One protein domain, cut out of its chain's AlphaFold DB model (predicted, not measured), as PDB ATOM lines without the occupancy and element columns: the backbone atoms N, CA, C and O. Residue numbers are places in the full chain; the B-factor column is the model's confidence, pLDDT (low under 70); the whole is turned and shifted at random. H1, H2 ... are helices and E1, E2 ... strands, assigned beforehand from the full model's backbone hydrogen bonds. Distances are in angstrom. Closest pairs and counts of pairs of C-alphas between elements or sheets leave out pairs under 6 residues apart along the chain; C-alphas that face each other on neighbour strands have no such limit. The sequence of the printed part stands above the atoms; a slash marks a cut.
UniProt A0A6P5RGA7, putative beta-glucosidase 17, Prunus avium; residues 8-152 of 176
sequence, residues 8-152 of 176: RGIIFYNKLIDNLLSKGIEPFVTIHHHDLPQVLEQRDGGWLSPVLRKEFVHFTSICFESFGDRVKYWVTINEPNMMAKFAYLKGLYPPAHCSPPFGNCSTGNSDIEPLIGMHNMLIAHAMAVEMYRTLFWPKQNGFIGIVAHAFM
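AT A GLANCE: This is residues 8 to 152 of the 176 residues of the protein "putative beta-glucosidase 17" of Prunus avium (UniProt A0A6P5RGA7). A small, twisted sheet of E1, E2 and E3 has two long helices, H3 and H5, side by side over one face: two layers. H1 sits past the strands' beginnings; H4 and the loop of residues 90 to 112 extend the opposite end, and H2 meets the start of H3. The printed part has 145 residues, with five named helices and three named strands in the order H1 E1 H2 H3 E2 H4 H5 E3, mostly helix, and the parallel sheet is ordered E1 E2 E3. It is compact, radius of gyration of the C-alphas 16.6 A, spanning 51 by 35 by 29 A.

HOW THE PARTS SIT: Start at H1, residues 8 to 22, close but not clearly touching H3, residues 51 to 67: C-alphas 14 and 67 are closest, 7.0 A. Next, E1, residues 28 to 32, is parallel to E2, residues 73 to 78; N 31 and O 75 are within hydrogen-bond range, 2.8 A. H2, residues 38 to 44, only just touches residues 51 to 52 of H3, with 3 pairs of C-alphas within 8 A, the closest 44 and 51, 7.1 A. H4, residues 80 to 89, and H5, residues 113 to 140, form a helical hairpin; C-alphas 84 and 114 are closest, 4.5 A. H5 touches H3, closest at C-alphas 53 and 124, 4.5 A. E3, residues 143 to 147, is parallel to E2, with N 76 and O 145 at 2.9 A. Two strand-helix-strand units, each two parallel neighbour strands with helices between them along the chain, are E1, H2 H3, E2 and E2, H4 H5, E3; the crossover of each is right-handed. Every O i to N i+4 pair is within range in H1 to H4, and 21 of 24 in H5.

IN THESE COORDINATES: Find C-alpha 8 at (16.079, 29.508, -24.328), where H1 begins. H3 runs 25.0 A; H5 runs 36.2 A from (6.802, 33.225, 9.134), with a kink of 48 degrees near residue 134. E3 ends at (-4.330, 24.845, -6.252).

THE WHOLE: C-alphas 22 and 100 are farthest apart, 51.8 A. The printed part has no cut, the H4 to H5 link is long, and no printed residue is under 70 in pLDDT.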
ATOM      1  N   ARG A   8      16.031  30.976 -24.228       98.44
ATOM      2  CA  ARG A   8      16.079  29.508 -24.328       98.44
ATOM      3  C   ARG A   8      14.998  28.840 -23.479       98.44
ATOM      4  O   ARG A   8      14.460  27.824 -23.907       98.44
ATOM      5  N   GLY A   9      14.656  29.423 -22.326       98.12
ATOM      6  CA  GLY A   9      13.558  28.946 -21.481       98.12
ATOM      7  C   GLY A   9      12.209  29.086 -22.184       98.12
ATOM      8  O   GLY A   9      11.447  28.127 -22.258       98.12
ATOM      9  N   ILE A  10      11.964  30.243 -22.807       98.62
ATOM     10  CA  ILE A  10      10.752  30.483 -23.603       98.62
ATOM     11  C   ILE A  10      10.651  29.500 -24.777       98.62
ATOM     12  O   ILE A  10       9.602  28.898 -24.992       98.62
ATOM     13  N   ILE A  11      11.747  29.277 -25.512       98.75
ATOM     14  CA  ILE A  11      11.781  28.311 -26.622       98.75
ATOM     15  C   ILE A  11      11.466  26.890 -26.138       98.75
ATOM     16  O   ILE A  11      10.741  26.165 -26.817       98.75
ATOM     17  N   PHE A  12      12.007  26.484 -24.989       98.81
ATOM     18  CA  PHE A  12      11.747  25.164 -24.420       98.81
ATOM     19  C   PHE A  12      10.253  24.955 -24.138       98.81
ATOM     20  O   PHE A  12       9.669  23.999 -24.651       98.81
ATOM     21  N   TYR A  13       9.623  25.870 -23.394       98.81
ATOM     22  CA  TYR A  13       8.207  25.741 -23.047       98.81
ATOM     23  C   TYR A  13       7.289  25.882 -24.262       98.81
ATOM     24  O   TYR A  13       6.323  25.133 -24.364       98.81
ATOM     25  N   ASN A  14       7.630  26.735 -25.235       98.81
ATOM     26  CA  ASN A  14       6.904  26.792 -26.505       98.81
ATOM     27  C   ASN A  14       6.892  25.440 -27.218       98.81
ATOM     28  O   ASN A  14       5.822  24.939 -27.542       98.81
ATOM     29  N   LYS A  15       8.060  24.805 -27.383       98.81
ATOM     30  CA  LYS A  15       8.141  23.477 -28.009       98.81
ATOM     31  C   LYS A  15       7.333  22.434 -27.244       98.81
ATOM     32  O   LYS A  15       6.720  21.573 -27.865       98.81
ATOM     33  N   LEU A  16       7.354  22.473 -25.913       98.81
ATOM     34  CA  LEU A  16       6.570  21.554 -25.093       98.81
ATOM     35  C   LEU A  16       5.064  21.753 -25.316       98.81
ATOM     36  O   LEU A  16       4.369  20.788 -25.616       98.81
ATOM     37  N   ILE A  17       4.586  22.995 -25.226       98.88
ATOM     38  CA  ILE A  17       3.175  23.357 -25.421       98.88
ATOM     39  C   ILE A  17       2.712  22.985 -26.834       98.88
ATOM     40  O   ILE A  17       1.692  22.314 -26.979       98.88
ATOM     41  N   ASP A  18       3.482  23.335 -27.865       98.81
ATOM     42  CA  ASP A  18       3.153  23.010 -29.258       98.81
ATOM     43  C   ASP A  18       3.057  21.498 -29.475       98.81
ATOM     44  O   ASP A  18       2.133  21.009 -30.126       98.81
ATOM     45  N   ASN A  19       3.983  20.732 -28.889       98.75
ATOM     46  CA  ASN A  19       3.954  19.277 -28.984       98.75
ATOM     47  C   ASN A  19       2.742  18.675 -28.259       98.75
ATOM     48  O   ASN A  19       2.122  17.769 -28.814       98.75
ATOM     49  N   LEU A  20       2.371  19.175 -27.074       98.88
ATOM     50  CA  LEU A  20       1.167  18.728 -26.360       98.88
ATOM     51  C   LEU A  20      -0.092  18.977 -27.201       98.88
ATOM     52  O   LEU A  20      -0.864  18.050 -27.457       98.88
ATOM     53  N   LEU A  21      -0.239  20.193 -27.727       98.69
ATOM     54  CA  LEU A  21      -1.380  20.577 -28.557       98.69
ATOM     55  C   LEU A  21      -1.435  19.794 -29.873       98.69
ATOM     56  O   LEU A  21      -2.512  19.368 -30.285       98.69
ATOM     57  N   SER A  22      -0.286  19.501 -30.495       98.62
ATOM     58  CA  SER A  22      -0.215  18.643 -31.693       98.62
ATOM     59  C   SER A  22      -0.748  17.223 -31.458       98.62
ATOM     60  O   SER A  22      -1.076  16.511 -32.409       98.62
ATOM     61  N   LYS A  23      -0.820  16.798 -30.191       98.69
ATOM     62  CA  LYS A  23      -1.360  15.509 -29.752       98.69
ATOM     63  C   LYS A  23      -2.755  15.622 -29.134       98.69
ATOM     64  O   LYS A  23      -3.258  14.625 -28.629       98.69
ATOM     65  N   GLY A  24      -3.381  16.799 -29.185       98.44
ATOM     66  CA  GLY A  24      -4.694  17.040 -28.588       98.44
ATOM     67  C   GLY A  24      -4.687  17.032 -27.057       98.44
ATOM     68  O   GLY A  24      -5.727  16.782 -26.454       98.44
ATOM     69  N   ILE A  25      -3.531  17.264 -26.424       98.81
ATOM     70  CA  ILE A  25      -3.401  17.348 -24.966       98.81
ATOM     71  C   ILE A  25      -3.460  18.822 -24.561       98.81
ATOM     72  O   ILE A  25      -2.589  19.608 -24.932       98.81
ATOM     73  N   GLU A  26      -4.479  19.185 -23.783       98.56
ATOM     74  CA  GLU A  26      -4.671  20.545 -23.276       98.56
ATOM     75  C   GLU A  26      -3.673  20.849 -22.138       98.56
ATOM     76  O   GLU A  26      -3.652  20.126 -21.135       98.56
ATOM     77  N   PRO A  27      -2.839  21.898 -22.247       98.62
ATOM     78  CA  PRO A  27      -1.873  22.239 -21.213       98.62
ATOM     79  C   PRO A  27      -2.529  22.980 -20.037       98.62
ATOM     80  O   PRO A  27      -3.082  24.069 -20.191       98.62
ATOM     81  N   PHE A  28      -2.376  22.419 -18.836       98.62
ATOM     82  CA  PHE A  28      -2.677  23.078 -17.562       98.62
ATOM     83  C   PHE A  28      -1.354  23.481 -16.917       98.62
ATOM     84  O   PHE A  28      -0.554  22.621 -16.547       98.62
ATOM     85  N   VAL A  29      -1.092  24.784 -16.834       98.75
ATOM     86  CA  VAL A  29       0.233  25.299 -16.476       98.75
ATOM     87  C   VAL A  29       0.215  25.920 -15.087       98.75
ATOM     88  O   VAL A  29      -0.476  26.909 -14.845       98.75
ATOM     89  N   THR A  30       1.035  25.365 -14.198       98.81
ATOM     90  CA  THR A  30       1.372  25.962 -12.903       98.81
ATOM     91  C   THR A  30       2.545  26.922 -13.066       98.81
ATOM     92  O   THR A  30       3.599  26.519 -13.548       98.81
ATOM     93  N   ILE A  31       2.369  28.179 -12.657       98.69
ATOM     94  CA  ILE A  31       3.386  29.232 -12.781       98.69
ATOM     95  C   ILE A  31       4.477  29.075 -11.718       98.69
ATOM     96  O   ILE A  31       5.650  29.185 -12.051       98.69
ATOM     97  N   HIS A  32       4.112  28.812 -10.461       98.38
ATOM     98  CA  HIS A  32       5.074  28.589  -9.380       98.38
ATOM     99  C   HIS A  32       4.764  27.313  -8.604       98.38
ATOM    100  O   HIS A  32       3.665  27.141  -8.063       98.38
ATOM    101  N   HIS A  33       5.772  26.449  -8.501       97.81
ATOM    102  CA  HIS A  33       5.687  25.139  -7.868       97.81
ATOM    103  C   HIS A  33       6.884  24.906  -6.933       97.81
ATOM    104  O   HIS A  33       7.627  23.938  -7.064       97.81
ATOM    105  N   HIS A  34       7.049  25.814  -5.963       94.94
ATOM    106  CA  HIS A  34       8.137  25.811  -4.969       94.94
ATOM    107  C   HIS A  34       9.541  26.031  -5.564       94.94
ATOM    108  O   HIS A  34      10.548  25.702  -4.944       94.94
ATOM    109  N   ASP A  35       9.612  26.627  -6.751       95.62
ATOM    110  CA  ASP A  35      10.809  26.832  -7.566       95.62
ATOM    111  C   ASP A  35      11.284  28.296  -7.565       95.62
ATOM    112  O   ASP A  35      11.790  28.814  -8.563       95.62
ATOM    113  N   LEU A  36      11.130  28.977  -6.423       95.81
ATOM    114  CA  LEU A  36      11.547  30.368  -6.251       95.81
ATOM    115  C   LEU A  36      13.043  30.544  -6.600       95.81
ATOM    116  O   LEU A  36      13.894  29.868  -6.014       95.81
ATOM    117  N   PRO A  37      13.410  31.484  -7.494       95.81
ATOM    118  CA  PRO A  37      14.810  31.760  -7.790       95.81
ATOM    119  C   PRO A  37      15.596  32.173  -6.541       95.81
ATOM    120  O   PRO A  37      15.275  33.174  -5.899       95.81
ATOM    121  N   GLN A  38      16.694  31.466  -6.257       96.00
ATOM    122  CA  GLN A  38      17.533  31.678  -5.067       96.00
ATOM    123  C   GLN A  38      17.983  33.135  -4.873       96.00
ATOM    124  O   GLN A  38      18.134  33.598  -3.745       96.00
ATOM    125  N   VAL A  39      18.188  33.880  -5.962       95.56
ATOM    126  CA  VAL A  39      18.579  35.296  -5.904       95.56
ATOM    127  C   VAL A  39      17.518  36.176  -5.232       95.56
ATOM    128  O   VAL A  39      17.877  37.152  -4.584       95.56
ATOM    129  N   LEU A  40      16.227  35.844  -5.346       96.06
ATOM    130  CA  LEU A  40      15.151  36.579  -4.670       96.06
ATOM    131  C   LEU A  40      15.100  36.258  -3.178       96.06
ATOM    132  O   LEU A  40      14.856  37.151  -2.368       96.06
ATOM    133  N   GLU A  41      15.390  35.008  -2.818       96.19
ATOM    134  CA  GLU A  41      15.560  34.605  -1.423       96.19
ATOM    135  C   GLU A  41      16.728  35.368  -0.783       96.19
ATOM    136  O   GLU A  41      16.564  36.028   0.234       96.19
ATOM    137  N   GLN A  42      17.898  35.372  -1.431       95.81
ATOM    138  CA  GLN A  42      19.100  36.028  -0.904       95.81
ATOM    139  C   GLN A  42      18.996  37.553  -0.852       95.81
ATOM    140  O   GLN A  42      19.541  38.172   0.058       95.81
ATOM    141  N   ARG A  43      18.355  38.168  -1.853       95.12
ATOM    142  CA  ARG A  43      18.274  39.629  -1.961       95.12
ATOM    143  C   ARG A  43      17.239  40.211  -1.009       95.12
ATOM    144  O   ARG A  43      17.525  41.213  -0.366       95.12
ATOM    145  N   ASP A  44      16.055  39.602  -0.954       95.38
ATOM    146  CA  ASP A  44      14.896  40.210  -0.301       95.38
ATOM    147  C   ASP A  44      14.256  39.319   0.772       95.38
ATOM    148  O   ASP A  44      13.371  39.804   1.463       95.38
ATOM    149  N   GLY A  45      14.654  38.051   0.937       96.12
ATOM    150  CA  GLY A  45      13.997  37.102   1.853       96.12
ATOM    151  C   GLY A  45      12.777  36.392   1.252       96.12
ATOM    152  O   GLY A  45      11.900  35.932   1.984       96.12
ATOM    153  N   GLY A  46      12.674  36.367  -0.082       97.06
ATOM    154  CA  GLY A  46      11.680  35.570  -0.804       97.06
ATOM    155  C   GLY A  46      10.242  35.815  -0.351       97.06
ATOM    156  O   GLY A  46       9.781  36.959  -0.320       97.06
ATOM    157  N   TRP A  47       9.510  34.743  -0.026       98.00
ATOM    158  CA  TRP A  47       8.094  34.833   0.366       98.00
ATOM    159  C   TRP A  47       7.865  35.534   1.700       98.00
ATOM    160  O   TRP A  47       6.732  35.922   1.975       98.00
ATOM    161  N   LEU A  48       8.905  35.791   2.492       98.31
ATOM    162  CA  LEU A  48       8.788  36.622   3.689       98.31
ATOM    163  C   LEU A  48       8.779  38.122   3.366       98.31
ATOM    164  O   LEU A  48       8.407  38.933   4.214       98.31
ATOM    165  N   SER A  49       9.099  38.507   2.127       97.88
ATOM    166  CA  SER A  49       9.153  39.901   1.704       97.88
ATOM    167  C   SER A  49       7.989  40.319   0.808       97.88
ATOM    168  O   SER A  49       7.691  39.665  -0.196       97.88
ATOM    169  N   PRO A  50       7.356  41.479   1.079       97.38
ATOM    170  CA  PRO A  50       6.297  42.004   0.222       97.38
ATOM    171  C   PRO A  50       6.807  42.414  -1.168       97.38
ATOM    172  O   PRO A  50       6.005  42.548  -2.093       97.38
ATOM    173  N   VAL A  51       8.126  42.590  -1.345       96.69
ATOM    174  CA  VAL A  51       8.743  42.863  -2.653       96.69
ATOM    175  C   VAL A  51       8.472  41.716  -3.626       96.69
ATOM    176  O   VAL A  51       8.208  41.968  -4.806       96.69
ATOM    177  N   LEU A  52       8.439  40.472  -3.130       96.81
ATOM    178  CA  LEU A  52       8.254  39.298  -3.974       96.81
ATOM    179  C   LEU A  52       6.905  39.297  -4.700       96.81
ATOM    180  O   LEU A  52       6.818  38.793  -5.814       96.81
ATOM    181  N   ARG A  53       5.874  39.945  -4.143       97.69
ATOM    182  CA  ARG A  53       4.559  40.079  -4.792       97.69
ATOM    183  C   ARG A  53       4.681  40.693  -6.191       97.69
ATOM    184  O   ARG A  53       4.074  40.207  -7.137       97.69
ATOM    185  N   LYS A  54       5.503  41.740  -6.336       96.94
ATOM    186  CA  LYS A  54       5.716  42.433  -7.618       96.94
ATOM    187  C   LYS A  54       6.607  41.633  -8.565       96.94
ATOM    188  O   LYS A  54       6.333  41.598  -9.760       96.94
ATOM    189  N   GLU A  55       7.646  40.986  -8.044       97.00
ATOM    190  CA  GLU A  55       8.522  40.117  -8.846       97.00
ATOM    191  C   GLU A  55       7.743  38.905  -9.390       97.00
ATOM    192  O   GLU A  55       7.885  38.559 -10.562       97.00
ATOM    193  N   PHE A  56       6.846  38.319  -8.589       98.00
ATOM    194  CA  PHE A  56       5.956  37.237  -9.015       98.00
ATOM    195  C   PHE A  56       4.995  37.680 -10.124       98.00
ATOM    196  O   PHE A  56       4.837  36.979 -11.123       98.00
ATOM    197  N   VAL A  57       4.381  38.858  -9.986       98.06
ATOM    198  CA  VAL A  57       3.482  39.419 -11.010       98.06
ATOM    199  C   VAL A  57       4.235  39.692 -12.311       98.06
ATOM    200  O   VAL A  57       3.731  39.361 -13.380       98.06
ATOM    201  N   HIS A  58       5.458  40.220 -12.235       97.31
ATOM    202  CA  HIS A  58       6.302  40.422 -13.411       97.31
ATOM    203  C   HIS A  58       6.654  39.101 -14.110       97.31
ATOM    204  O   HIS A  58       6.515  38.984 -15.324       97.31
ATOM    205  N   PHE A  59       7.055  38.078 -13.353       98.00
ATOM    206  CA  PHE A  59       7.296  36.749 -13.915       98.00
ATOM    207  C   PHE A  59       6.036  36.171 -14.577       98.00
ATOM    208  O   PHE A  59       6.080  35.677 -15.704       98.00
ATOM    209  N   THR A  60       4.892  36.315 -13.912       98.12
ATOM    210  CA  THR A  60       3.598  35.847 -14.407       98.12
ATOM    211  C   THR A  60       3.178  36.564 -15.699       98.12
ATOM    212  O   THR A  60       2.643  35.923 -16.603       98.12
ATOM    213  N   SER A  61       3.466  37.865 -15.844       98.25
ATOM    214  CA  SER A  61       3.158  38.600 -17.079       98.25
ATOM    215  C   SER A  61       3.948  38.051 -18.265       98.25
ATOM    216  O   SER A  61       3.374  37.842 -19.330       98.25
ATOM    217  N   ILE A  62       5.228  37.717 -18.064       98.31
ATOM    218  CA  ILE A  62       6.071  37.092 -19.092       98.31
ATOM    219  C   ILE A  62       5.476  35.749 -19.534       98.31
ATOM    220  O   ILE A  62       5.433  35.466 -20.734       98.31
ATOM    221  N   CYS A  63       4.984  34.929 -18.598       98.69
ATOM    222  CA  CYS A  63       4.312  33.668 -18.922       98.69
ATOM    223  C   CYS A  63       3.054  33.892 -19.774       98.69
ATOM    224  O   CYS A  63       2.878  33.224 -20.795       98.69
ATOM    225  N   PHE A  64       2.196  34.843 -19.396       98.69
ATOM    226  CA  PHE A  64       0.976  35.141 -20.148       98.69
ATOM    227  C   PHE A  64       1.266  35.697 -21.540       98.69
ATOM    228  O   PHE A  64       0.622  35.281 -22.502       98.69
ATOM    229  N   GLU A  65       2.237  36.601 -21.666       98.44
ATOM    230  CA  GLU A  65       2.670  37.161 -22.951       98.44
ATOM    231  C   GLU A  65       3.253  36.087 -23.870       98.44
ATOM    232  O   GLU A  65       2.974  36.082 -25.068       98.44
ATOM    233  N   SER A  66       4.043  35.169 -23.311       98.56
ATOM    234  CA  SER A  66       4.792  34.184 -24.098       98.56
ATOM    235  C   SER A  66       3.963  32.974 -24.519       98.56
ATOM    236  O   SER A  66       4.274  32.358 -25.538       98.56
ATOM    237  N   PHE A  67       2.964  32.591 -23.718       98.81
ATOM    238  CA  PHE A  67       2.292  31.295 -23.866       98.81
ATOM    239  C   PHE A  67       0.762  31.367 -23.855       98.81
ATOM    240  O   PHE A  67       0.102  30.385 -24.195       98.81
ATOM    241  N   GLY A  68       0.166  32.489 -23.443       98.56
ATOM    242  CA  GLY A  68      -1.285  32.588 -23.242       98.56
ATOM    243  C   GLY A  68      -2.116  32.623 -24.530       98.56
ATOM    244  O   GLY A  68      -3.343  32.493 -24.489       98.56
ATOM    245  N   ASP A  69      -1.472  32.736 -25.694       98.50
ATOM    246  CA  ASP A  69      -2.121  32.487 -26.981       98.50
ATOM    247  C   ASP A  69      -2.641  31.039 -27.075       98.50
ATOM    248  O   ASP A  69      -3.751  30.813 -27.565       98.50
ATOM    249  N   ARG A  70      -1.894  30.090 -26.495       98.69
ATOM    250  CA  ARG A  70      -2.148  28.641 -26.523       98.69
ATOM    251  C   ARG A  70      -2.620  28.063 -25.191       98.69
ATOM    252  O   ARG A  70      -3.500  27.214 -25.189       98.69
ATOM    253  N   VAL A  71      -2.079  28.521 -24.063       98.75
ATOM    254  CA  VAL A  71      -2.437  28.004 -22.732       98.75
ATOM    255  C   VAL A  71      -3.726  28.654 -22.234       98.75
ATOM    256  O   VAL A  71      -3.786  29.875 -22.061       98.75
ATOM    257  N   LYS A  72      -4.751  27.832 -21.975       98.50
ATOM    258  CA  LYS A  72      -6.061  28.292 -21.484       98.50
ATOM    259  C   LYS A  72      -6.312  28.026 -20.010       98.50
ATOM    260  O   LYS A  72      -7.243  28.616 -19.479       98.50
ATOM    261  N   TYR A  73      -5.496  27.221 -19.336       98.75
ATOM    262  CA  TYR A  73      -5.689  26.895 -17.923       98.75
ATOM    263  C   TYR A  73      -4.432  27.205 -17.119       98.75
ATOM    264  O   TYR A  73      -3.399  26.550 -17.262       98.75
ATOM    265  N   TRP A  74      -4.542  28.216 -16.261       98.88
ATOM    266  CA  TRP A  74      -3.452  28.724 -15.441       98.88
ATOM    267  C   TRP A  74      -3.679  28.429 -13.962       98.88
ATOM    268  O   TRP A  74      -4.728  28.744 -13.400       98.88
ATOM    269  N   VAL A  75      -2.649  27.905 -13.311       98.81
ATOM    270  CA  VAL A  75      -2.538  27.829 -11.855       98.81
ATOM    271  C   VAL A  75      -1.426  28.782 -11.435       98.81
ATOM    272  O   VAL A  75      -0.293  28.646 -11.884       98.81
ATOM    273  N   THR A  76      -1.710  29.766 -10.585       98.75
ATOM    274  CA  THR A  76      -0.675  30.729 -10.171       98.75
ATOM    275  C   THR A  76       0.358  30.079  -9.254       98.75
ATOM    276  O   THR A  76       1.554  30.161  -9.503       98.75
ATOM    277  N   ILE A  77      -0.102  29.447  -8.174       98.62
ATOM    278  CA  ILE A  77       0.733  28.907  -7.104       98.62
ATOM    279  C   ILE A  77       0.180  27.530  -6.753       98.62
ATOM    280  O   ILE A  77      -1.023  27.383  -6.521       98.62
ATOM    281  N   ASN A  78       1.058  26.533  -6.735       98.44
ATOM    282  CA  ASN A  78       0.748  25.213  -6.209       98.44
ATOM    283  C   ASN A  78       0.912  25.185  -4.687       98.44
ATOM    284  O   ASN A  78       1.964  25.565  -4.172       98.44
ATOM    285  N   GLU A  79      -0.123  24.711  -3.998       97.44
ATOM    286  CA  GLU A  79      -0.128  24.335  -2.583       97.44
ATOM    287  C   GLU A  79       0.552  25.367  -1.660       97.44
ATOM    288  O   GLU A  79       1.530  25.055  -0.965       97.44
ATOM    289  N   PRO A  80       0.053  26.618  -1.610       97.38
ATOM    290  CA  PRO A  80       0.636  27.651  -0.753       97.38
ATOM    291  C   PRO A  80       0.639  27.236   0.729       97.38
ATOM    292  O   PRO A  80       1.573  27.541   1.465       97.38
ATOM    293  N   ASN A  81      -0.357  26.463   1.163       96.00
ATOM    294  CA  ASN A  81      -0.451  25.912   2.512       96.00
ATOM    295  C   ASN A  81       0.679  24.922   2.830       96.00
ATOM    296  O   ASN A  81       1.214  24.923   3.942       96.00
ATOM    297  N   MET A  82       1.091  24.118   1.849       96.56
ATOM    298  CA  MET A  82       2.229  23.212   1.994       96.56
ATOM    299  C   MET A  82       3.539  23.990   1.990       96.56
ATOM    300  O   MET A  82       4.397  23.712   2.823       96.56
ATOM    301  N   MET A  83       3.667  25.013   1.140       96.69
ATOM    302  CA  MET A  83       4.830  25.902   1.149       96.69
ATOM    303  C   MET A  83       4.994  26.573   2.520       96.69
ATOM    304  O   MET A  83       6.017  26.385   3.170       96.69
ATOM    305  N   ALA A  84       3.959  27.249   3.028       97.12
ATOM    306  CA  ALA A  84       3.988  27.903   4.338       97.12
ATOM    307  C   ALA A  84       4.371  26.930   5.471       97.12
ATOM    308  O   ALA A  84       5.230  27.227   6.302       97.12
ATOM    309  N   LYS A  85       3.785  25.726   5.475       96.12
ATOM    310  CA  LYS A  85       4.059  24.700   6.486       96.12
ATOM    311  C   LYS A  85       5.470  24.123   6.384       96.12
ATOM    312  O   LYS A  85       6.167  23.981   7.386       96.12
ATOM    313  N   PHE A  86       5.896  23.704   5.204       97.31
ATOM    314  CA  PHE A  86       7.142  22.957   5.073       97.31
ATOM    315  C   PHE A  86       8.356  23.858   4.915       97.31
ATOM    316  O   PHE A  86       9.422  23.461   5.366       97.31
ATOM    317  N   ALA A  87       8.211  25.064   4.376       97.69
ATOM    318  CA  ALA A  87       9.315  26.004   4.236       97.69
ATOM    319  C   ALA A  87       9.576  26.819   5.514       97.69
ATOM    320  O   ALA A  87      10.740  27.051   5.833       97.69
ATOM    321  N   TYR A  88       8.516  27.202   6.248       98.25
ATOM    322  CA  TYR A  88       8.604  28.179   7.350       98.25
ATOM    323  C   TYR A  88       8.114  27.688   8.724       98.25
ATOM    324  O   TYR A  88       8.399  28.330   9.731       98.25
ATOM    325  N   LEU A  89       7.375  26.570   8.807       97.56
ATOM    326  CA  LEU A  89       6.989  25.969  10.097       97.56
ATOM    327  C   LEU A  89       7.913  24.805  10.458       97.56
ATOM    328  O   LEU A  89       8.464  24.780  11.554       97.56
ATOM    329  N   LYS A  90       8.064  23.835   9.549       97.94
ATOM    330  CA  LYS A  90       8.852  22.609   9.768       97.94
ATOM    331  C   LYS A  90      10.270  22.656   9.193       97.94
ATOM    332  O   LYS A  90      11.057  21.772   9.511       97.94
ATOM    333  N   GLY A  91      10.569  23.618   8.319       97.38
ATOM    334  CA  GLY A  91      11.872  23.754   7.662       97.38
ATOM    335  C   GLY A  91      12.323  22.536   6.840       97.38
ATOM    336  O   GLY A  91      13.511  22.250   6.758       97.38
ATOM    337  N   LEU A  92      11.382  21.789   6.256       97.31
ATOM    338  CA  LEU A  92      11.647  20.630   5.395       97.31
ATOM    339  C   LEU A  92      11.817  21.006   3.917       97.31
ATOM    340  O   LEU A  92      12.450  20.264   3.171       97.31
ATOM    341  N   TYR A  93      11.250  22.135   3.488       97.00
ATOM    342  CA  TYR A  93      11.452  22.708   2.154       97.00
ATOM    343  C   TYR A  93      12.378  23.921   2.248       97.00
ATOM    344  O   TYR A  93      12.400  24.568   3.296       97.00
ATOM    345  N   PRO A  94      13.106  24.283   1.176       95.88
ATOM    346  CA  PRO A  94      13.788  25.573   1.106       95.88
ATOM    347  C   PRO A  94      12.818  26.741   1.404       95.88
ATOM    348  O   PRO A  94      11.672  26.680   0.955       95.88
ATOM    349  N   PRO A  95      13.240  27.785   2.148       96.56
ATOM    350  CA  PRO A  95      14.601  28.047   2.636       96.56
ATOM    351  C   PRO A  95      14.966  27.339   3.956       96.56
ATOM    352  O   PRO A  95      16.008  27.633   4.533       96.56
ATOM    353  N   ALA A  96      14.154  26.385   4.416       97.50
ATOM    354  CA  ALA A  96      14.363  25.598   5.630       97.50
ATOM    355  C   ALA A  96      14.379  26.448   6.911       97.50
ATOM    356  O   ALA A  96      15.271  26.333   7.748       97.50
ATOM    357  N   HIS A  97      13.372  27.308   7.055       98.25
ATOM    358  CA  HIS A  97      13.152  28.107   8.253       98.25
ATOM    359  C   HIS A  97      12.258  27.361   9.250       98.25
ATOM    360  O   HIS A  97      11.212  26.814   8.884       98.25
ATOM    361  N   CYS A  98      12.667  27.339  10.517       98.56
ATOM    362  CA  CYS A  98      11.860  26.821  11.618       98.56
ATOM    363  C   CYS A  98      12.439  27.200  12.987       98.56
ATOM    364  O   CYS A  98      13.624  27.498  13.116       98.56
ATOM    365  N   SER A  99      11.616  27.110  14.029       98.38
ATOM    366  CA  SER A  99      12.027  27.214  15.431       98.38
ATOM    367  C   SER A  99      11.508  26.023  16.254       98.38
ATOM    368  O   SER A  99      10.534  25.363  15.860       98.38
ATOM    369  N   PRO A 100      12.122  25.709  17.412       96.69
ATOM    370  CA  PRO A 100      11.566  24.725  18.336       96.69
ATOM    371  C   PRO A 100      10.125  25.087  18.746       96.69
ATOM    372  O   PRO A 100       9.818  26.272  18.867       96.69
ATOM    373  N   PRO A 101       9.240  24.102  18.987       96.00
ATOM    374  CA  PRO A 101       9.480  22.656  18.942       96.00
ATOM    375  C   PRO A 101       9.324  22.035  17.540       96.00
ATOM    376  O   PRO A 101       9.418  20.817  17.404       96.00
ATOM    377  N   PHE A 102       9.051  22.829  16.502       95.88
ATOM    378  CA  PHE A 102       8.681  22.318  15.177       95.88
ATOM    379  C   PHE A 102       9.867  21.805  14.355       95.88
ATOM    380  O   PHE A 102       9.684  20.938  13.499       95.88
ATOM    381  N   GLY A 103      11.072  22.296  14.639       94.56
ATOM    382  CA  GLY A 103      12.317  21.785  14.079       94.56
ATOM    383  C   GLY A 103      13.548  22.432  14.715       94.56
ATOM    384  O   GLY A 103      13.443  23.170  15.694       94.56
ATOM    385  N   ASN A 104      14.722  22.126  14.161       96.25
ATOM    386  CA  ASN A 104      16.023  22.595  14.646       96.25
ATOM    387  C   ASN A 104      16.808  23.290  13.519       96.25
ATOM    388  O   ASN A 104      17.921  22.889  13.177       96.25
ATOM    389  N   CYS A 105      16.173  24.269  12.877       97.62
ATOM    390  CA  CYS A 105      16.770  25.053  11.803       97.62
ATOM    391  C   CYS A 105      17.706  26.121  12.372       97.62
ATOM    392  O   CYS A 105      17.582  26.536  13.523       97.62
ATOM    393  N   SER A 106      18.646  26.590  11.554       96.56
ATOM    394  CA  SER A 106      19.583  27.651  11.942       96.56
ATOM    395  C   SER A 106      18.931  29.034  12.042       96.56
ATOM    396  O   SER A 106      19.505  29.934  12.651       96.56
ATOM    397  N   THR A 107      17.762  29.217  11.429       96.94
ATOM    398  CA  THR A 107      17.023  30.479  11.369       96.94
ATOM    399  C   THR A 107      15.529  30.207  11.186       96.94
ATOM    400  O   THR A 107      15.128  29.102  10.811       96.94
ATOM    401  N   GLY A 108      14.720  31.237  11.411       97.38
ATOM    402  CA  GLY A 108      13.282  31.224  11.195       97.38
ATOM    403  C   GLY A 108      12.481  31.442  12.472       97.38
ATOM    404  O   GLY A 108      12.996  31.373  13.591       97.38
ATOM    405  N   ASN A 109      11.190  31.691  12.294       98.25
ATOM    406  CA  ASN A 109      10.226  31.780  13.378       98.25
ATOM    407  C   ASN A 109       8.913  31.116  12.956       98.25
ATOM    408  O   ASN A 109       8.101  31.693  12.230       98.25
ATOM    409  N   SER A 110       8.717  29.901  13.462       98.31
ATOM    410  CA  SER A 110       7.581  29.037  13.154       98.31
ATOM    411  C   SER A 110       6.218  29.618  13.543       98.31
ATOM    412  O   SER A 110       5.211  29.186  12.989       98.31
ATOM    413  N   ASP A 111       6.169  30.594  14.454       96.69
ATOM    414  CA  ASP A 111       4.913  31.192  14.913       96.69
ATOM    415  C   ASP A 111       4.406  32.296  13.971       96.69
ATOM    416  O   ASP A 111       3.208  32.580  13.944       96.69
ATOM    417  N   ILE A 112       5.296  32.928  13.188       97.88
ATOM    418  CA  ILE A 112       4.951  34.112  12.377       97.88
ATOM    419  C   ILE A 112       5.256  33.960  10.888       97.88
ATOM    420  O   ILE A 112       4.497  34.450  10.051       97.88
ATOM    421  N   GLU A 113       6.346  33.289  10.523       98.44
ATOM    422  CA  GLU A 113       6.802  33.225   9.134       98.44
ATOM    423  C   GLU A 113       5.840  32.470   8.208       98.44
ATOM    424  O   GLU A 113       5.601  32.966   7.103       98.44
ATOM    425  N   PRO A 114       5.187  31.364   8.629       97.75
ATOM    426  CA  PRO A 114       4.140  30.736   7.826       97.75
ATOM    427  C   PRO A 114       2.990  31.695   7.487       97.75
ATOM    428  O   PRO A 114       2.494  31.676   6.360       97.75
ATOM    429  N   LEU A 115       2.602  32.570   8.428       97.31
ATOM    430  CA  LEU A 115       1.558  33.582   8.221       97.31
ATOM    431  C   LEU A 115       2.000  34.645   7.215       97.31
ATOM    432  O   LEU A 115       1.240  34.988   6.310       97.31
ATOM    433  N   ILE A 116       3.232  35.141   7.341       98.38
ATOM    434  CA  ILE A 116       3.784  36.153   6.432       98.38
ATOM    435  C   ILE A 116       3.914  35.579   5.016       98.38
ATOM    436  O   ILE A 116       3.458  36.204   4.054       98.38
ATOM    437  N   GLY A 117       4.488  34.378   4.893       97.88
ATOM    438  CA  GLY A 117       4.651  33.671   3.626       97.88
ATOM    439  C   GLY A 117       3.313  33.430   2.931       97.88
ATOM    440  O   GLY A 117       3.150  33.802   1.767       97.88
ATOM    441  N   MET A 118       2.332  32.880   3.660       97.44
ATOM    442  CA  MET A 118       0.975  32.670   3.148       97.44
ATOM    443  C   MET A 118       0.340  33.978   2.671       97.44
ATOM    444  O   MET A 118      -0.116  34.078   1.532       97.44
ATOM    445  N   HIS A 119       0.376  35.019   3.504       98.31
ATOM    446  CA  HIS A 119      -0.215  36.311   3.182       98.31
ATOM    447  C   HIS A 119       0.395  36.936   1.915       98.31
ATOM    448  O   HIS A 119      -0.323  37.461   1.060       98.31
ATOM    449  N   ASN A 120       1.719  36.853   1.753       98.56
ATOM    450  CA  ASN A 120       2.398  37.337   0.553       98.56
ATOM    451  C   ASN A 120       2.021  36.531  -0.699       98.56
ATOM    452  O   ASN A 120       1.775  37.143  -1.740       98.56
ATOM    453  N   MET A 121       1.927  35.200  -0.607       98.44
ATOM    454  CA  MET A 121       1.484  34.352  -1.721       98.44
ATOM    455  C   MET A 121       0.050  34.657  -2.153       98.44
ATOM    456  O   MET A 121      -0.200  34.799  -3.349       98.44
ATOM    457  N   LEU A 122      -0.884  34.803  -1.208       98.50
ATOM    458  CA  LEU A 122      -2.288  35.088  -1.518       98.50
ATOM    459  C   LEU A 122      -2.455  36.451  -2.199       98.50
ATOM    460  O   LEU A 122      -3.187  36.569  -3.183       98.50
ATOM    461  N   ILE A 123      -1.727  37.473  -1.741       98.69
ATOM    462  CA  ILE A 123      -1.741  38.783  -2.401       98.69
ATOM    463  C   ILE A 123      -1.089  38.708  -3.784       98.69
ATOM    464  O   ILE A 123      -1.630  39.263  -4.737       98.69
ATOM    465  N   ALA A 124       0.038  38.005  -3.929       98.62
ATOM    466  CA  ALA A 124       0.687  37.820  -5.226       98.62
ATOM    467  C   ALA A 124      -0.228  37.087  -6.229       98.62
ATOM    468  O   ALA A 124      -0.324  37.500  -7.385       98.62
ATOM    469  N   HIS A 125      -0.953  36.058  -5.773       98.75
ATOM    470  CA  HIS A 125      -2.005  35.389  -6.537       98.75
ATOM    471  C   HIS A 125      -3.092  36.379  -6.975       98.75
ATOM    472  O   HIS A 125      -3.375  36.474  -8.168       98.75
ATOM    473  N   ALA A 126      -3.662  37.148  -6.043       98.81
ATOM    474  CA  ALA A 126      -4.721  38.108  -6.348       98.81
ATOM    475  C   ALA A 126      -4.269  39.155  -7.381       98.81
ATOM    476  O   ALA A 126      -4.978  39.401  -8.356       98.81
ATOM    477  N   MET A 127      -3.058  39.699  -7.222       98.81
ATOM    478  CA  MET A 127      -2.467  40.651  -8.168       98.81
ATOM    479  C   MET A 127      -2.271  40.034  -9.563       98.81
ATOM    480  O   MET A 127      -2.560  40.675 -10.572       98.81
ATOM    481  N   ALA A 128      -1.807  38.783  -9.643       98.75
ATOM    482  CA  ALA A 128      -1.645  38.080 -10.915       98.75
ATOM    483  C   ALA A 128      -2.995  37.796 -11.600       98.75
ATOM    484  O   ALA A 128      -3.113  37.962 -12.814       98.75
ATOM    485  N   VAL A 129      -4.022  37.417 -10.831       98.81
ATOM    486  CA  VAL A 129      -5.390  37.202 -11.334       98.81
ATOM    487  C   VAL A 129      -6.009  38.498 -11.841       98.81
ATOM    488  O   VAL A 129      -6.606  38.507 -12.919       98.81
ATOM    489  N   GLU A 130      -5.862  39.594 -11.099       98.75
ATOM    490  CA  GLU A 130      -6.333  40.916 -11.516       98.75
ATOM    491  C   GLU A 130      -5.664  41.348 -12.828       98.75
ATOM    492  O   GLU A 130      -6.347  41.715 -13.787       98.75
ATOM    493  N   MET A 131      -4.338  41.216 -12.915       98.69
ATOM    494  CA  MET A 131      -3.585  41.502 -14.134       98.69
ATOM    495  C   MET A 131      -4.043  40.624 -15.310       98.69
ATOM    496  O   MET A 131      -4.255  41.135 -16.410       98.69
ATOM    497  N   TYR A 132      -4.237  39.318 -15.095       98.75
ATOM    498  CA  TYR A 132      -4.727  38.414 -16.137       98.75
ATOM    499  C   TYR A 132      -6.094  38.859 -16.656       98.75
ATOM    500  O   TYR A 132      -6.266  39.046 -17.859       98.75
ATOM    501  N   ARG A 133      -7.057  39.085 -15.756       98.50
ATOM    502  CA  ARG A 133      -8.439  39.453 -16.106       98.50
ATOM    503  C   ARG A 133      -8.537  40.786 -16.841       98.50
ATOM    504  O   ARG A 133      -9.386  40.932 -17.714       98.50
ATOM    505  N   THR A 134      -7.683  41.743 -16.496       98.38
ATOM    506  CA  THR A 134      -7.716  43.090 -17.079       98.38
ATOM    507  C   THR A 134      -6.960  43.179 -18.404       98.38
ATOM    508  O   THR A 134      -7.466  43.784 -19.347       98.38
ATOM    509  N   LEU A 135      -5.774  42.569 -18.504       98.44
ATOM    510  CA  LEU A 135      -4.869  42.781 -19.641       98.44
ATOM    511  C   LEU A 135      -4.859  41.631 -20.655       98.44
ATOM    512  O   LEU A 135      -4.663  41.867 -21.849       98.44
ATOM    513  N   PHE A 136      -5.065  40.392 -20.205       98.38
ATOM    514  CA  PHE A 136      -4.822  39.193 -21.014       98.38
ATOM    515  C   PHE A 136      -6.102  38.439 -21.369       98.38
ATOM    516  O   PHE A 136      -6.280  38.035 -22.521       98.38
ATOM    517  N   TRP A 137      -7.031  38.307 -20.423       98.06
ATOM    518  CA  TRP A 137      -8.295  37.594 -20.594       98.06
ATOM    519  C   TRP A 137      -9.114  38.067 -21.806       98.06
ATOM    520  O   TRP A 137      -9.552  37.192 -22.553       98.06
ATOM    521  N   PRO A 138      -9.237  39.380 -22.119       98.12
ATOM    522  CA  PRO A 138      -9.997  39.829 -23.292       98.12
ATOM    523  C   PRO A 138      -9.502  39.259 -24.630       98.12
ATOM    524  O   PRO A 138     -10.269  39.183 -25.585       98.12
ATOM    525  N   LYS A 139      -8.219  38.876 -24.716       97.56
ATOM    526  CA  LYS A 139      -7.608  38.297 -25.924       97.56
ATOM    527  C   LYS A 139      -7.426  36.785 -25.827       97.56
ATOM    528  O   LYS A 139      -7.505  36.093 -26.835       97.56
ATOM    529  N   GLN A 140      -7.120  36.284 -24.636       98.12
ATOM    530  CA  GLN A 140      -6.701  34.900 -24.429       98.12
ATOM    531  C   GLN A 140      -7.857  33.982 -24.033       98.12
ATOM    532  O   GLN A 140      -7.794  32.794 -24.349       98.12
ATOM    533  N   ASN A 141      -8.898  34.530 -23.391       97.62
ATOM    534  CA  ASN A 141     -10.120  33.842 -22.973       97.62
ATOM    535  C   ASN A 141      -9.867  32.513 -22.228       97.62
ATOM    536  O   ASN A 141     -10.496  31.498 -22.518       97.62
ATOM    537  N   GLY A 142      -8.892  32.501 -21.314       97.94
ATOM    538  CA  GLY A 142      -8.578  31.347 -20.471       97.94
ATOM    539  C   GLY A 142      -9.131  31.464 -19.048       97.94
ATOM    540  O   GLY A 142      -9.790  32.438 -18.676       97.94
ATOM    541  N   PHE A 143      -8.814  30.464 -18.236       98.62
ATOM    542  CA  PHE A 143      -9.120  30.350 -16.820       98.62
ATOM    543  C   PHE A 143      -7.844  30.482 -15.995       98.62
ATOM    544  O   PHE A 143      -6.774  30.024 -16.396       98.62
ATOM    545  N   ILE A 144      -7.973  31.091 -14.820       98.75
ATOM    546  CA  ILE A 144      -6.880  31.250 -13.869       98.75
ATOM    547  C   ILE A 144      -7.370  30.951 -12.456       98.75
ATOM    548  O   ILE A 144      -8.450  31.397 -12.063       98.75
ATOM    549  N   GLY A 145      -6.575  30.199 -11.701       98.44
ATOM    550  CA  GLY A 145      -6.887  29.811 -10.333       98.44
ATOM    551  C   GLY A 145      -5.647  29.505  -9.500       98.44
ATOM    552  O   GLY A 145      -4.514  29.777  -9.898       98.44
ATOM    553  N   ILE A 146      -5.889  28.944  -8.322       98.06
ATOM    554  CA  ILE A 146      -4.881  28.482  -7.369       98.06
ATOM    555  C   ILE A 146      -5.190  27.029  -7.002       98.06
ATOM    556  O   ILE A 146      -6.356  26.633  -7.007       98.06
ATOM    557  N   VAL A 147      -4.163  26.233  -6.706       97.19
ATOM    558  CA  VAL A 147      -4.330  24.845  -6.252       97.19
ATOM    559  C   VAL A 147      -3.970  24.783  -4.775       97.19
ATOM    560  O   VAL A 147      -2.850  25.121  -4.406       97.19
ATOM    561  N   ALA A 148      -4.914  24.362  -3.937       95.25
ATOM    562  CA  ALA A 148      -4.699  24.152  -2.509       95.25
ATOM    563  C   ALA A 148      -4.623  22.652  -2.207       95.25
ATOM    564  O   ALA A 148      -5.465  21.882  -2.671       95.25
ATOM    565  N   HIS A 149      -3.639  22.244  -1.404       94.75
ATOM    566  CA  HIS A 149      -3.578  20.877  -0.892       94.75
ATOM    567  C   HIS A 149      -4.632  20.707   0.199       94.75
ATOM    568  O   HIS A 149      -4.651  21.495   1.144       94.75
ATOM    569  N   ALA A 150      -5.423  19.639   0.146       93.06
ATOM    570  CA  ALA A 150      -6.409  19.336   1.174       93.06
ATOM    571  C   ALA A 150      -6.258  17.907   1.687       93.06
ATOM    572  O   ALA A 150      -6.230  16.955   0.909       93.06
ATOM    573  N   PHE A 151      -6.204  17.759   3.009       90.94
ATOM    574  CA  PHE A 151      -6.507  16.480   3.642       90.94
ATOM    575  C   PHE A 151      -8.015  16.347   3.848       90.94
ATOM    576  O   PHE A 151      -8.700  17.313   4.182       90.94
ATOM    577  N   MET A 152      -8.514  15.121   3.709       92.12
ATOM    578  CA  MET A 152      -9.804  14.754   4.274       92.12
ATOM    579  C   MET A 152      -9.608  14.480   5.767       92.12
ATOM    580  O   MET A 152      -8.757  13.673   6.145       92.12
TER     581      MET A 152